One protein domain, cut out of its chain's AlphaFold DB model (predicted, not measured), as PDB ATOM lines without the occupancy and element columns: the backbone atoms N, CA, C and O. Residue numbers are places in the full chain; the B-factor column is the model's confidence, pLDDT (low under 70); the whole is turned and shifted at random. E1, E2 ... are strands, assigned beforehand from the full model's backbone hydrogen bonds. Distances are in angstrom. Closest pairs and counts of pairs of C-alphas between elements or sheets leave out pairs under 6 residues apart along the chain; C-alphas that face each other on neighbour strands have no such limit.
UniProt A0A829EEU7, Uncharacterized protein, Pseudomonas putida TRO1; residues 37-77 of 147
ATOM      1  N   TYR A  37     -23.342 -13.844 -56.816       96.94
ATOM      2  CA  TYR A  37     -23.349 -13.178 -55.514       96.94
ATOM      3  C   TYR A  37     -22.437 -11.949 -55.506       96.94
ATOM      4  O   TYR A  37     -21.271 -12.021 -55.882       96.94
ATOM      5  N   GLN A  38     -22.968 -10.833 -55.013       96.56
ATOM      6  CA  GLN A  38     -22.295  -9.530 -55.009       96.56
ATOM      7  C   GLN A  38     -21.962  -9.051 -53.595       96.56
ATOM      8  O   GLN A  38     -21.008  -8.302 -53.403       96.56
ATOM      9  N   SER A  39     -22.714  -9.497 -52.585       96.62
ATOM     10  CA  SER A  39     -22.477  -9.131 -51.188       96.62
ATOM     11  C   SER A  39     -22.714 -10.288 -50.221       96.62
ATOM     12  O   SER A  39     -23.366 -11.285 -50.547       96.62
ATOM     13  N   TYR A  40     -22.198 -10.149 -49.003       97.50
ATOM     14  CA  TYR A  40     -22.436 -11.070 -47.896       97.50
ATOM     15  C   TYR A  40     -22.663 -10.316 -46.588       97.50
ATOM     16  O   TYR A  40     -22.153  -9.217 -46.383       97.50
ATOM     17  N   CYS A  41     -23.459 -10.891 -45.689       97.56
ATOM     18  CA  CYS A  41     -23.678 -10.332 -44.360       97.56
ATOM     19  C   CYS A  41     -22.484 -10.609 -43.445       97.56
ATOM     20  O   CYS A  41     -22.114 -11.765 -43.265       97.56
ATOM     21  N   LYS A  42     -21.944  -9.572 -42.797       96.75
ATOM     22  CA  LYS A  42     -20.843  -9.725 -41.834       96.75
ATOM     23  C   LYS A  42     -21.268 -10.402 -40.524       96.75
ATOM     24  O   LYS A  42     -20.433 -10.976 -39.842       96.75
ATOM     25  N   SER A  43     -22.559 -10.354 -40.187       97.06
ATOM     26  CA  SER A  43     -23.109 -10.947 -38.960       97.06
ATOM     27  C   SER A  43     -23.510 -12.423 -39.109       97.06
ATOM     28  O   SER A  43     -23.252 -13.210 -38.206       97.06
ATOM     29  N   CYS A  44     -24.142 -12.814 -40.224       96.81
ATOM     30  CA  CYS A  44     -24.673 -14.178 -40.406       96.81
ATOM     31  C   CYS A  44     -24.157 -14.910 -41.652       96.81
ATOM     32  O   CYS A  44     -24.670 -15.978 -41.992       96.81
ATOM     33  N   SER A  45     -23.206 -14.319 -42.379       96.50
ATOM     34  CA  SER A  45     -22.563 -14.889 -43.576       96.50
ATOM     35  C   SER A  45     -23.501 -15.174 -44.754       96.50
ATOM     36  O   SER A  45     -23.084 -15.738 -45.766       96.50
ATOM     37  N   GLN A  46     -24.770 -14.757 -44.674       96.88
ATOM     38  CA  GLN A  46     -25.721 -14.912 -45.768       96.88
ATOM     39  C   GLN A  46     -25.243 -14.134 -47.000       96.88
ATOM     40  O   GLN A  46     -25.091 -12.912 -46.943       96.88
ATOM     41  N   ARG A  47     -25.069 -14.843 -48.121       96.50
ATOM     42  CA  ARG A  47     -24.742 -14.268 -49.433       96.50
ATOM     43  C   ARG A  47     -25.981 -13.689 -50.113       96.50
ATOM     44  O   ARG A  47     -27.101 -14.153 -49.877       96.50
ATOM     45  N   ASN A  48     -25.778 -12.679 -50.957       95.88
ATOM     46  CA  ASN A  48     -26.838 -11.986 -51.675       95.88
ATOM     47  C   ASN A  48     -26.400 -11.579 -53.095       95.88
ATOM     48  O   ASN A  48     -25.252 -11.196 -53.316       95.88
ATOM     49  N   TYR A  49     -27.322 -11.685 -54.054       95.88
ATOM     50  CA  TYR A  49     -27.103 -11.358 -55.469       95.88
ATOM     51  C   TYR A  49     -27.012  -9.850 -55.744       95.88
ATOM     52  O   TYR A  49     -26.573  -9.443 -56.811       95.88
ATOM     53  N   GLN A  50     -27.414  -9.009 -54.791       94.81
ATOM     54  CA  GLN A  50     -27.352  -7.556 -54.912       94.81
ATOM     55  C   GLN A  50     -26.125  -6.993 -54.201       94.81
ATOM     56  O   GLN A  50     -25.783  -7.433 -53.099       94.81
ATOM     57  N   ALA A  51     -25.502  -5.987 -54.807       95.75
ATOM     58  CA  ALA A  51     -24.501  -5.167 -54.144       95.75
ATOM     59  C   ALA A  51     -25.163  -4.241 -53.105       95.75
ATOM     60  O   ALA A  51     -26.329  -3.862 -53.224       95.75
ATOM     61  N   CYS A  52     -24.408  -3.884 -52.078       94.88
ATOM     62  CA  CYS A  52     -24.712  -2.826 -51.130       94.88
ATOM     63  C   CYS A  52     -24.475  -1.476 -51.801       94.88
ATOM     64  O   CYS A  52     -23.468  -1.304 -52.496       94.88
ATOM     65  N   THR A  53     -25.363  -0.526 -51.539       93.25
ATOM     66  CA  THR A  53     -25.220   0.881 -51.929       93.25
ATOM     67  C   THR A  53     -25.104   1.750 -50.682       93.25
ATOM     68  O   THR A  53     -25.369   1.289 -49.567       93.25
ATOM     69  N   GLU A  54     -24.739   3.020 -50.851       85.88
ATOM     70  CA  GLU A  54     -24.774   3.984 -49.749       85.88
ATOM     71  C   GLU A  54     -26.171   4.014 -49.111       85.88
ATOM     72  O   GLU A  54     -27.190   4.066 -49.802       85.88
ATOM     73  N   GLY A  55     -26.218   3.881 -47.784       84.31
ATOM     74  CA  GLY A  55     -27.460   3.848 -47.007       84.31
ATOM     75  C   GLY A  55     -28.281   2.553 -47.094       84.31
ATOM     76  O   GLY A  55     -29.279   2.441 -46.388       84.31
ATOM     77  N   ASN A  56     -27.886   1.554 -47.898       91.69
ATOM     78  CA  ASN A  56     -28.612   0.284 -47.990       91.69
ATOM     79  C   ASN A  56     -27.676  -0.927 -47.996       91.69
ATOM     80  O   ASN A  56     -27.189  -1.387 -49.032       91.69
ATOM     81  N   ASN A  57     -27.502  -1.505 -46.809       96.38
ATOM     82  CA  ASN A  57     -26.802  -2.770 -46.634       96.38
ATOM     83  C   ASN A  57     -27.531  -3.740 -45.693       96.38
ATOM     84  O   ASN A  57     -26.934  -4.711 -45.227       96.38
ATOM     85  N   ARG A  58     -28.824  -3.530 -45.432       96.81
ATOM     86  CA  ARG A  58     -29.588  -4.384 -44.518       96.81
ATOM     87  C   ARG A  58     -29.605  -5.838 -44.994       96.81
ATOM     88  O   ARG A  58     -29.818  -6.125 -46.173       96.81
ATOM     89  N   CYS A  59     -29.370  -6.774 -44.081       96.81
ATOM     90  CA  CYS A  59     -29.442  -8.201 -44.356       96.81
ATOM     91  C   CYS A  59     -30.895  -8.687 -44.309       96.81
ATOM     92  O   CYS A  59     -31.554  -8.582 -43.280       96.81
ATOM     93  N   GLY A  60     -31.376  -9.313 -45.386       94.56
ATOM     94  CA  GLY A  60     -32.725  -9.892 -45.422       94.56
ATOM     95  C   GLY A  60     -32.939 -11.106 -44.506       94.56
ATOM     96  O   GLY A  60     -34.083 -11.464 -44.259       94.56
ATOM     97  N   ARG A  61     -31.868 -11.740 -43.999       96.62
ATOM     98  CA  ARG A  61     -31.958 -12.934 -43.137       96.62
ATOM     99  C   ARG A  61     -31.965 -12.599 -41.648       96.62
ATOM    100  O   ARG A  61     -32.852 -13.050 -40.939       96.62
ATOM    101  N   CYS A  62     -30.971 -11.845 -41.176       96.75
ATOM    102  CA  CYS A  62     -30.840 -11.497 -39.754       96.75
ATOM    103  C   CYS A  62     -31.227 -10.047 -39.430       96.75
ATOM    104  O   CYS A  62     -31.230  -9.670 -38.265       96.75
ATOM    105  N   GLY A  63     -31.520  -9.216 -40.434       95.88
ATOM    106  CA  GLY A  63     -31.896  -7.815 -40.235       95.88
ATOM    107  C   GLY A  63     -30.741  -6.861 -39.920       95.88
ATOM    108  O   GLY A  63     -30.993  -5.665 -39.848       95.88
ATOM    109  N   ALA A  64     -29.503  -7.349 -39.767       96.62
ATOM    110  CA  ALA A  64     -28.344  -6.506 -39.468       96.62
ATOM    111  C   ALA A  64     -28.092  -5.454 -40.564       96.62
ATOM    112  O   ALA A  64     -28.189  -5.762 -41.755       96.62
ATOM    113  N   GLU A  65     -27.734  -4.237 -40.163       96.06
ATOM    114  CA  GLU A  65     -27.492  -3.074 -41.027       96.06
ATOM    115  C   GLU A  65     -26.352  -2.201 -40.476       96.06
ATOM    116  O   GLU A  65     -25.789  -2.505 -39.419       96.06
ATOM    117  N   GLY A  66     -25.953  -1.164 -41.218       93.75
ATOM    118  CA  GLY A  66     -24.824  -0.306 -40.853       93.75
ATOM    119  C   GLY A  66     -23.529  -1.114 -40.767       93.75
ATOM    120  O   GLY A  66     -23.238  -1.932 -41.644       93.75
ATOM    121  N   ASP A  67     -22.773  -0.964 -39.685       93.75
ATOM    122  CA  ASP A  67     -21.496  -1.666 -39.515       93.75
ATOM    123  C   ASP A  67     -21.635  -3.189 -39.413       93.75
ATOM    124  O   ASP A  67     -20.702  -3.905 -39.772       93.75
ATOM    125  N   ALA A  68     -22.793  -3.711 -39.005       94.19
ATOM    126  CA  ALA A  68     -23.057  -5.152 -38.934       94.19
ATOM    127  C   ALA A  68     -23.738  -5.714 -40.199       94.19
ATOM    128  O   ALA A  68     -23.962  -6.924 -40.308       94.19
ATOM    129  N   GLY A  69     -24.080  -4.840 -41.150       95.44
ATOM    130  CA  GLY A  69     -24.817  -5.184 -42.359       95.44
ATOM    131  C   GLY A  69     -24.007  -5.953 -43.403       95.44
ATOM    132  O   GLY A  69     -22.977  -6.583 -43.140       95.44
ATOM    133  N   ARG A  70     -24.524  -5.944 -44.629       97.00
ATOM    134  CA  ARG A  70     -23.877  -6.547 -45.792       97.00
ATOM    135  C   ARG A  70     -22.641  -5.748 -46.223       97.00
ATOM    136  O   ARG A  70     -22.563  -4.538 -46.012       97.00
ATOM    137  N   LEU A  71     -21.691  -6.451 -46.831       96.75
ATOM    138  CA  LEU A  71     -20.494  -5.913 -47.469       96.75
ATOM    139  C   LEU A  71     -20.353  -6.513 -48.873       96.75
ATOM    140  O   LEU A  71     -20.650  -7.693 -49.070       96.75
ATOM    141  N   ASN A  72     -19.908  -5.706 -49.836       97.25
ATOM    142  CA  ASN A  72     -19.640  -6.171 -51.197       97.25
ATOM    143  C   ASN A  72     -18.393  -7.051 -51.242       97.25
ATOM    144  O   ASN A  72     -17.403  -6.778 -50.564       97.25
ATOM    145  N   PHE A  73     -18.432  -8.091 -52.067       96.62
ATOM    146  CA  PHE A  73     -17.238  -8.867 -52.366       96.62
ATOM    147  C   PHE A  73     -16.251  -8.013 -53.167       96.62
ATOM    148  O   PHE A  73     -16.630  -7.405 -54.163       96.62
ATOM    149  N   GLN A  74     -14.976  -8.007 -52.764       95.31
ATOM    150  CA  GLN A  74     -13.898  -7.450 -53.594       95.31
ATOM    151  C   GLN A  74     -13.665  -8.320 -54.834       95.31
ATOM    152  O   GLN A  74     -13.520  -7.817 -55.944       95.31
ATOM    153  N   HIS A  75     -13.714  -9.640 -54.644       91.88
ATOM    154  CA  HIS A  75     -13.696 -10.633 -55.710       91.88
ATOM    155  C   HIS A  75     -14.950 -11.499 -55.575       91.88
ATOM    156  O   HIS A  75     -15.026 -12.308 -54.645       91.88
ATOM    157  N   PRO A  76     -15.965 -11.303 -56.438       91.44
ATOM    158  CA  PRO A  76     -17.180 -12.102 -56.402       91.44
ATOM    159  C   PRO A  76     -16.866 -13.601 -56.466       91.44
ATOM    160  O   PRO A  76     -16.026 -14.014 -57.272       91.44
ATOM    161  N   PRO A  77     -17.524 -14.429 -55.635       93.50
ATOM    162  CA  PRO A  77     -17.246 -15.852 -55.602       93.50
ATOM    163  C   PRO A  77     -17.612 -16.503 -56.935       93.50
ATOM    164  O   PRO A  77     -18.662 -16.225 -57.529       93.50
TER     165      PRO A  77
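What this domain is: This is residues 37 to 77 of the 147 residues of an uncharacterized protein of Pseudomonas putida TRO1 (UniProt A0A829EEU7). This is a small knot of loops with little regular structure, built round one short two-stranded hairpin, E1 and E2. Between the two strands the long stretch of residues 42 to 69 winds in wide loops about them, and its residues 47 to 48 pair with E1. The printed part has 41 residues with two named strands, E1 then E2, antiparallel, and no named helix; the class is all strand, though only 6 residues are in named elements. It is compact, with a radius of gyration of the C-alphas of 8.8 A, and spans 23 by 20 by 14 A.

How they stand to each other: E1, residues 39 to 41, and E2, residues 70 to 72, are antiparallel neighbours at 151 degrees and form a hairpin. C-alphas 39 and 72 face each other at 4.1 A. N 40 and O 71 are within hydrogen-bond range at 2.9 A, as are N 71 and O 40 at 2.8 A. Residues 39 to 40 of E1 also pair antiparallel with residues 47 to 48.

Where its parts are: E1 begins at C-alpha 39 (-22.477, -9.131, -51.188) and is 7.0 A long. E2 ends at C-alpha 72 (-19.640, -6.171, -51.197) and is 6.9 A long.

The domain as a whole: The C-alphas of Gly 63 and His 75, the two farthest apart, are 24.1 A apart. The link from E1 to E2, 28 residues, is long. The printed part has no cut, and no printed residue is under 70 in pLDDT.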